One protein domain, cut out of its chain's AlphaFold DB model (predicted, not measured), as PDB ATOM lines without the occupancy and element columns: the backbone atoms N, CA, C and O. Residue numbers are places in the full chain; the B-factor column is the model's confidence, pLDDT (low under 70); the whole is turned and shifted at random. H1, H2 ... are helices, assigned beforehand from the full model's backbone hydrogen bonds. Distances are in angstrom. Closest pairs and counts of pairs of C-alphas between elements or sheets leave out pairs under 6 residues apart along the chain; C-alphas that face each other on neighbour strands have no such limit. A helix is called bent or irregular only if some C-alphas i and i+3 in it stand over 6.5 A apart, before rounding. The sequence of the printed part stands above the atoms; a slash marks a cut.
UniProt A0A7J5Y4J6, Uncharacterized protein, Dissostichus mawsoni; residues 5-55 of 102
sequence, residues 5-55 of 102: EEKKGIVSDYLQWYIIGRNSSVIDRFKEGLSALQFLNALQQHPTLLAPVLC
ATOM      1  N   GLU A   5     144.058 144.812  71.370       87.12
ATOM      2  CA  GLU A   5     143.605 143.887  72.406       87.12
ATOM      3  C   GLU A   5     143.123 144.638  73.652       87.12
ATOM      4  O   GLU A   5     142.049 144.338  74.171       87.12
ATOM      5  N   GLU A   6     143.854 145.670  74.076       89.31
ATOM      6  CA  GLU A   6     143.483 146.520  75.213       89.31
ATOM      7  C   GLU A   6     142.160 147.256  74.950       89.31
ATOM      8  O   GLU A   6     141.270 147.286  75.799       89.31
ATOM      9  N   LYS A   7     141.965 147.763  73.725       89.62
ATOM     10  CA  LYS A   7     140.698 148.394  73.318       89.62
ATOM     11  C   LYS A   7     139.525 147.412  73.326       89.62
ATOM     12  O   LYS A   7     138.433 147.789  73.744       89.62
ATOM     13  N   LYS A   8     139.728 146.164  72.886       94.25
ATOM     14  CA  LYS A   8     138.692 145.116  72.945       94.25
ATOM     15  C   LYS A   8     138.305 144.784  74.388       94.25
ATOM     16  O   LYS A   8     137.118 144.629  74.656       94.25
ATOM     17  N   GLY A   9     139.281 144.728  75.296       94.75
ATOM     18  CA  GLY A   9     139.040 144.532  76.729       94.75
ATOM     19  C   GLY A   9     138.146 145.626  77.309       94.75
ATOM     20  O   GLY A   9     137.089 145.327  77.853       94.75
ATOM     21  N   ILE A  10     138.492 146.893  77.059       94.94
ATOM     22  CA  ILE A  10     137.699 148.047  77.517       94.94
ATOM     23  C   ILE A  10     136.254 147.982  77.001       94.94
ATOM     24  O   ILE A  10     135.314 148.235  77.752       94.94
ATOM     25  N   VAL A  11     136.057 147.632  75.724       96.19
ATOM     26  CA  VAL A  11     134.709 147.489  75.148       96.19
ATOM     27  C   VAL A  11     133.943 146.345  75.813       96.19
ATOM     28  O   VAL A  11     132.773 146.520  76.146       96.19
ATOM     29  N   SER A  12     134.583 145.197  76.036       95.88
ATOM     30  CA  SER A  12     133.968 144.048  76.709       95.88
ATOM     31  C   SER A  12     133.535 144.391  78.136       95.88
ATOM     32  O   SER A  12     132.393 144.126  78.512       95.88
ATOM     33  N   ASP A  13     134.408 145.035  78.909       96.25
ATOM     34  CA  ASP A  13     134.123 145.435  80.289       96.25
ATOM     35  C   ASP A  13     132.994 146.464  80.348       96.25
ATOM     36  O   ASP A  13     132.084 146.363  81.177       96.25
ATOM     37  N   TYR A  14     133.001 147.426  79.420       96.06
ATOM     38  CA  TYR A  14     131.924 148.399  79.296       96.06
ATOM     39  C   TYR A  14     130.586 147.730  78.966       96.06
ATOM     40  O   TYR A  14     129.582 148.047  79.601       96.06
ATOM     41  N   LEU A  15     130.552 146.787  78.017       96.75
ATOM     42  CA  LEU A  15     129.334 146.049  77.668       96.75
ATOM     43  C   LEU A  15     128.826 145.217  78.848       96.75
ATOM     44  O   LEU A  15     127.630 145.249  79.145       96.75
ATOM     45  N   GLN A  16     129.719 144.528  79.559       96.19
ATOM     46  CA  GLN A  16     129.367 143.758  80.749       96.19
ATOM     47  C   GLN A  16     128.752 144.656  81.828       96.19
ATOM     48  O   GLN A  16     127.703 144.335  82.394       96.19
ATOM     49  N   TRP A  17     129.363 145.811  82.092       96.69
ATOM     50  CA  TRP A  17     128.813 146.782  83.030       96.69
ATOM     51  C   TRP A  17     127.475 147.354  82.546       96.69
ATOM     52  O   TRP A  17     126.521 147.423  83.317       96.69
ATOM     53  N   TYR A  18     127.366 147.730  81.274       95.56
ATOM     54  CA  TYR A  18     126.171 148.371  80.726       95.56
ATOM     55  C   TYR A  18     124.960 147.431  80.685       95.56
ATOM     56  O   TYR A  18     123.831 147.851  80.944       95.56
ATOM     57  N   ILE A  19     125.181 146.156  80.363       92.50
ATOM     58  CA  ILE A  19     124.111 145.165  80.234       92.50
ATOM     59  C   ILE A  19     123.776 144.559  81.599       92.50
ATOM     60  O   ILE A  19     122.605 144.511  81.975       92.50
ATOM     61  N   ILE A  20     124.787 144.120  82.353       94.38
ATOM     62  CA  ILE A  20     124.596 143.372  83.601       94.38
ATOM     63  C   ILE A  20     124.776 144.282  84.813       94.38
ATOM     64  O   ILE A  20     123.881 144.378  85.649       94.38
ATOM     65  N   GLY A  21     125.910 144.979  84.896       95.00
ATOM     66  CA  GLY A  21     126.294 145.765  86.072       95.00
ATOM     67  C   GLY A  21     125.277 146.841  86.462       95.00
ATOM     68  O   GLY A  21     124.855 146.892  87.615       95.00
ATOM     69  N   ARG A  22     124.824 147.664  85.508       96.06
ATOM     70  CA  ARG A  22     123.863 148.751  85.772       96.06
ATOM     71  C   ARG A  22     122.472 148.244  86.165       96.06
ATOM     72  O   ARG A  22     121.707 148.987  86.769       96.06
ATOM     73  N   ASN A  23     122.143 147.008  85.791       95.44
ATOM     74  CA  ASN A  23     120.841 146.383  86.021       95.44
ATOM     75  C   ASN A  23     120.890 145.332  87.144       95.44
ATOM     76  O   ASN A  23     119.928 144.583  87.311       95.44
ATOM     77  N   SER A  24     121.994 145.250  87.897       95.38
ATOM     78  CA  SER A  24     122.265 144.173  88.857       95.38
ATOM     79  C   SER A  24     121.136 143.975  89.864       95.38
ATOM     80  O   SER A  24     120.648 142.863  90.015       95.38
ATOM     81  N   SER A  25     120.623 145.057  90.452       96.69
ATOM     82  CA  SER A  25     119.528 144.998  91.427       96.69
ATOM     83  C   SER A  25     118.235 144.399  90.858       96.69
ATOM     84  O   SER A  25     117.543 143.645  91.540       96.69
ATOM     85  N   VAL A  26     117.901 144.704  89.603       96.62
ATOM     86  CA  VAL A  26     116.717 144.154  88.925       96.62
ATOM     87  C   VAL A  26     116.946 142.686  88.568       96.62
ATOM     88  O   VAL A  26     116.048 141.866  88.745       96.62
ATOM     89  N   ILE A  27     118.154 142.346  88.113       95.75
ATOM     90  CA  ILE A  27     118.551 140.969  87.803       95.75
ATOM     91  C   ILE A  27     118.512 140.097  89.064       95.75
ATOM     92  O   ILE A  27     118.024 138.970  89.004       95.75
ATOM     93  N   ASP A  28     118.977 140.602  90.201       96.62
ATOM     94  CA  ASP A  28     118.994 139.853  91.458       96.62
ATOM     95  C   ASP A  28     117.576 139.617  91.982       96.62
ATOM     96  O   ASP A  28     117.216 138.477  92.268       96.62
ATOM     97  N   ARG A  29     116.708 140.636  91.957       97.75
ATOM     98  CA  ARG A  29     115.279 140.458  92.276       97.75
ATOM     99  C   ARG A  29     114.584 139.477  91.336       97.75
ATOM    100  O   ARG A  29     113.715 138.715  91.759       97.75
ATOM    101  N   PHE A  30     114.948 139.481  90.057       95.69
ATOM    102  CA  PHE A  30     114.421 138.512  89.103       95.69
ATOM    103  C   PHE A  30     114.874 137.088  89.455       95.69
ATOM    104  O   PHE A  30     114.042 136.184  89.517       95.69
ATOM    105  N   LYS A  31     116.159 136.888  89.780       96.25
ATOM    106  CA  LYS A  31     116.686 135.598  90.260       96.25
ATOM    107  C   LYS A  31     116.004 135.134  91.543       96.25
ATOM    108  O   LYS A  31     115.699 133.949  91.651       96.25
ATOM    109  N   GLU A  32     115.737 136.029  92.491       97.56
ATOM    110  CA  GLU A  32     114.975 135.717  93.707       97.56
ATOM    111  C   GLU A  32     113.565 135.223  93.363       97.56
ATOM    112  O   GLU A  32     113.149 134.165  93.840       97.56
ATOM    113  N   GLY A  33     112.865 135.917  92.460       97.19
ATOM    114  CA  GLY A  33     111.553 135.496  91.964       97.19
ATOM    115  C   GLY A  33     111.577 134.107  91.320       97.19
ATOM    116  O   GLY A  33     110.748 133.259  91.649       97.19
ATOM    117  N   LEU A  34     112.564 133.827  90.463       96.50
ATOM    118  CA  LEU A  34     112.749 132.496  89.868       96.50
ATOM    119  C   LEU A  34     113.127 131.437  90.919       96.50
ATOM    120  O   LEU A  34     112.815 130.257  90.764       96.50
ATOM    121  N   SER A  35     113.799 131.831  91.999       97.25
ATOM    122  CA  SER A  35     114.201 130.919  93.075       97.25
ATOM    123  C   SER A  35     113.039 130.522  93.985       97.25
ATOM    124  O   SER A  35     113.090 129.442  94.573       97.25
ATOM    125  N   ALA A  36     111.976 131.332  94.066       96.81
ATOM    126  CA  ALA A  36     110.830 131.097  94.951       96.81
ATOM    127  C   ALA A  36     110.192 129.707  94.775       96.81
ATOM    128  O   ALA A  36     109.747 129.105  95.749       96.81
ATOM    129  N   LEU A  37     110.203 129.170  93.549       95.75
ATOM    130  CA  LEU A  37     109.691 127.835  93.214       95.75
ATOM    131  C   LEU A  37     110.788 126.888  92.701       95.75
ATOM    132  O   LEU A  37     110.500 125.960  91.953       95.75
ATOM    133  N   GLN A  38     112.055 127.137  93.056       95.00
ATOM    134  CA  GLN A  38     113.225 126.375  92.581       95.00
ATOM    135  C   GLN A  38     113.425 126.389  91.054       95.00
ATOM    136  O   GLN A  38     114.243 125.641  90.517       95.00
ATOM    137  N   PHE A  39     112.736 127.275  90.335       95.88
ATOM    138  CA  PHE A  39     112.827 127.354  88.882       95.88
ATOM    139  C   PHE A  39     114.210 127.827  88.416       95.88
ATOM    140  O   PHE A  39     114.719 127.328  87.415       95.88
ATOM    141  N   LEU A  40     114.876 128.707  89.176       96.31
ATOM    142  CA  LEU A  40     116.263 129.096  88.891       96.31
ATOM    143  C   LEU A  40     117.223 127.893  88.891       96.31
ATOM    144  O   LEU A  40     118.130 127.839  88.063       96.31
ATOM    145  N   ASN A  41     117.011 126.919  89.778       95.75
ATOM    146  CA  ASN A  41     117.826 125.707  89.836       95.75
ATOM    147  C   ASN A  41     117.639 124.870  88.558       95.75
ATOM    148  O   ASN A  41     118.613 124.550  87.877       95.75
ATOM    149  N   ALA A  42     116.384 124.628  88.164       95.25
ATOM    150  CA  ALA A  42     116.066 123.926  86.920       95.25
ATOM    151  C   ALA A  42     116.657 124.634  85.685       95.25
ATOM    152  O   ALA A  42     117.203 123.975  84.798       95.25
ATOM    153  N   LEU A  43     116.618 125.973  85.653       95.12
ATOM    154  CA  LEU A  43     117.244 126.780  84.601       95.12
ATOM    155  C   LEU A  43     118.748 126.554  84.485       95.12
ATOM    156  O   LEU A  43     119.260 126.415  83.376       95.12
ATOM    157  N   GLN A  44     119.455 126.518  85.613       94.69
ATOM    158  CA  GLN A  44     120.903 126.317  85.640       94.69
ATOM    159  C   GLN A  44     121.302 124.882  85.274       94.69
ATOM    160  O   GLN A  44     122.335 124.685  84.638       94.69
ATOM    161  N   GLN A  45     120.487 123.889  85.641       96.94
ATOM    162  CA  GLN A  45     120.727 122.482  85.310       96.94
ATOM    163  C   GLN A  45     120.420 122.151  83.844       96.94
ATOM    164  O   GLN A  45     121.097 121.313  83.245       96.94
ATOM    165  N   HIS A  46     119.415 122.805  83.254       95.94
ATOM    166  CA  HIS A  46     118.912 122.482  81.915       95.94
ATOM    167  C   HIS A  46     118.758 123.716  81.000       95.94
ATOM    168  O   HIS A  46     117.688 123.925  80.416       95.94
ATOM    169  N   PRO A  47     119.813 124.530  80.806       93.69
ATOM    170  CA  PRO A  47     119.709 125.790  80.070       93.69
ATOM    171  C   PRO A  47     119.329 125.591  78.598       93.69
ATOM    172  O   PRO A  47     118.542 126.361  78.054       93.69
ATOM    173  N   THR A  48     119.825 124.533  77.952       92.19
ATOM    174  CA  THR A  48     119.536 124.232  76.539       92.19
ATOM    175  C   THR A  48     118.091 123.802  76.296       92.19
ATOM    176  O   THR A  48     117.556 124.071  75.225       92.19
ATOM    177  N   LEU A  49     117.447 123.164  77.276       92.12
ATOM    178  CA  LEU A  49     116.046 122.746  77.185       92.12
ATOM    179  C   LEU A  49     115.091 123.923  77.404       92.12
ATOM    180  O   LEU A  49     114.037 123.991  76.777       92.12
ATOM    181  N   LEU A  50     115.457 124.850  78.290       91.06
ATOM    182  CA  LEU A  50     114.598 125.963  78.692       91.06
ATOM    183  C   LEU A  50     114.772 127.206  77.811       91.06
ATOM    184  O   LEU A  50     113.814 127.957  77.635       91.06
ATOM    185  N   ALA A  51     115.948 127.407  77.206       91.00
ATOM    186  CA  ALA A  51     116.206 128.548  76.327       91.00
ATOM    187  C   ALA A  51     115.199 128.678  75.163       91.00
ATOM    188  O   ALA A  51     114.697 129.781  74.978       91.00
ATOM    189  N   PRO A  52     114.804 127.615  74.430       89.19
ATOM    190  CA  PRO A  52     113.809 127.735  73.357       89.19
ATOM    191  C   PRO A  52     112.407 128.146  73.827       89.19
ATOM    192  O   PRO A  52     111.605 128.594  73.014       89.19
ATOM    193  N   VAL A  53     112.094 127.951  75.112       88.56
ATOM    194  CA  VAL A  53     110.780 128.262  75.699       88.56
ATOM    195  C   VAL A  53     110.749 129.678  76.278       88.56
ATOM    196  O   VAL A  53     109.713 130.337  76.246       88.56
ATOM    197  N   LEU A  54     111.872 130.143  76.828       90.44
ATOM    198  CA  LEU A  54     111.957 131.409  77.568       90.44
ATOM    199  C   LEU A  54     112.615 132.539  76.782       90.44
ATOM    200  O   LEU A  54     112.383 133.710  77.073       90.44
ATOM    201  N   CYS A  55     113.471 132.199  75.825       90.62
ATOM    202  CA  CYS A  55     114.161 133.152  74.977       90.62
ATOM    203  C   CYS A  55     113.578 133.101  73.569       90.62
ATOM    204  O   CYS A  55     112.987 132.107  73.146       90.62
TER     205      CYS A  55
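This is residues 5 to 55 of the 102 residues of an uncharacterized protein of Dissostichus mawsoni (UniProt A0A7J5Y4J6). The model is an open hook: two long helices, H1 and H2, follow each other end to end as an arm with a turn at their joint, and at the far end of H2 the chain turns a corner into two short helices, H3 and H4. The arm makes most of the length, and no bundle is formed. The printed part has 51 residues with four named helices, in the order H1, H2, H3, H4, and no named strand; the class is all helix. It is only just loose, close to extended, with a radius of gyration of the C-alphas of 14.5 A, and elongated, spanning 41 by 24 by 15 A.

H1, residues 5 to 19, begins at C-alpha 5 (143.605, 143.887, 72.406) and is 21.0 A long. H2, residues 21 to 35, is 20.4 A long and ends at C-alpha 35 (114.201, 130.919, 93.075); it is irregular, with C-alphas 22 and 25 8.1 A apart. H3 is residues 39 to 45, 9.9 A. H4, residues 47 to 54, also 9.9 A, ends at C-alpha 54 (111.957, 131.409, 77.568) and is only just irregular, with C-alphas 49 and 52 6.7 A apart.

H1 and H2 meet only through their link. H2, with residues 31 to 35 alone, only just touches H3, only at the corner by their link, with 3 pairs of C-alphas within 8 A; the closest are those of Leu 34 and Leu 40, 5.0 A. Their lines are about perpendicular, at 77 degrees. H3 and H4 are close but not clearly touching; their closest C-alphas, of Leu 43 and Leu 50, are 6.5 A apart. They run opposite ways at a steep tilt of 42 degrees. H1 is apart from H3 and H4, and H2 from H4. Every O i to N i+4 pair is within hydrogen-bond range in H1 and H3, against 9 of 11 in H2 and 2 of 4 in H4.

The two C-alphas farthest apart, of Glu 5 and Leu 37, are 42.9 A apart. Residues 5 to 12 of H1 and 22 to 29 of H2 are among those that stand free. The three links are tight, and the printed part has no cut. The mean pLDDT of the printed part is 94.6, and no printed residue is under 70.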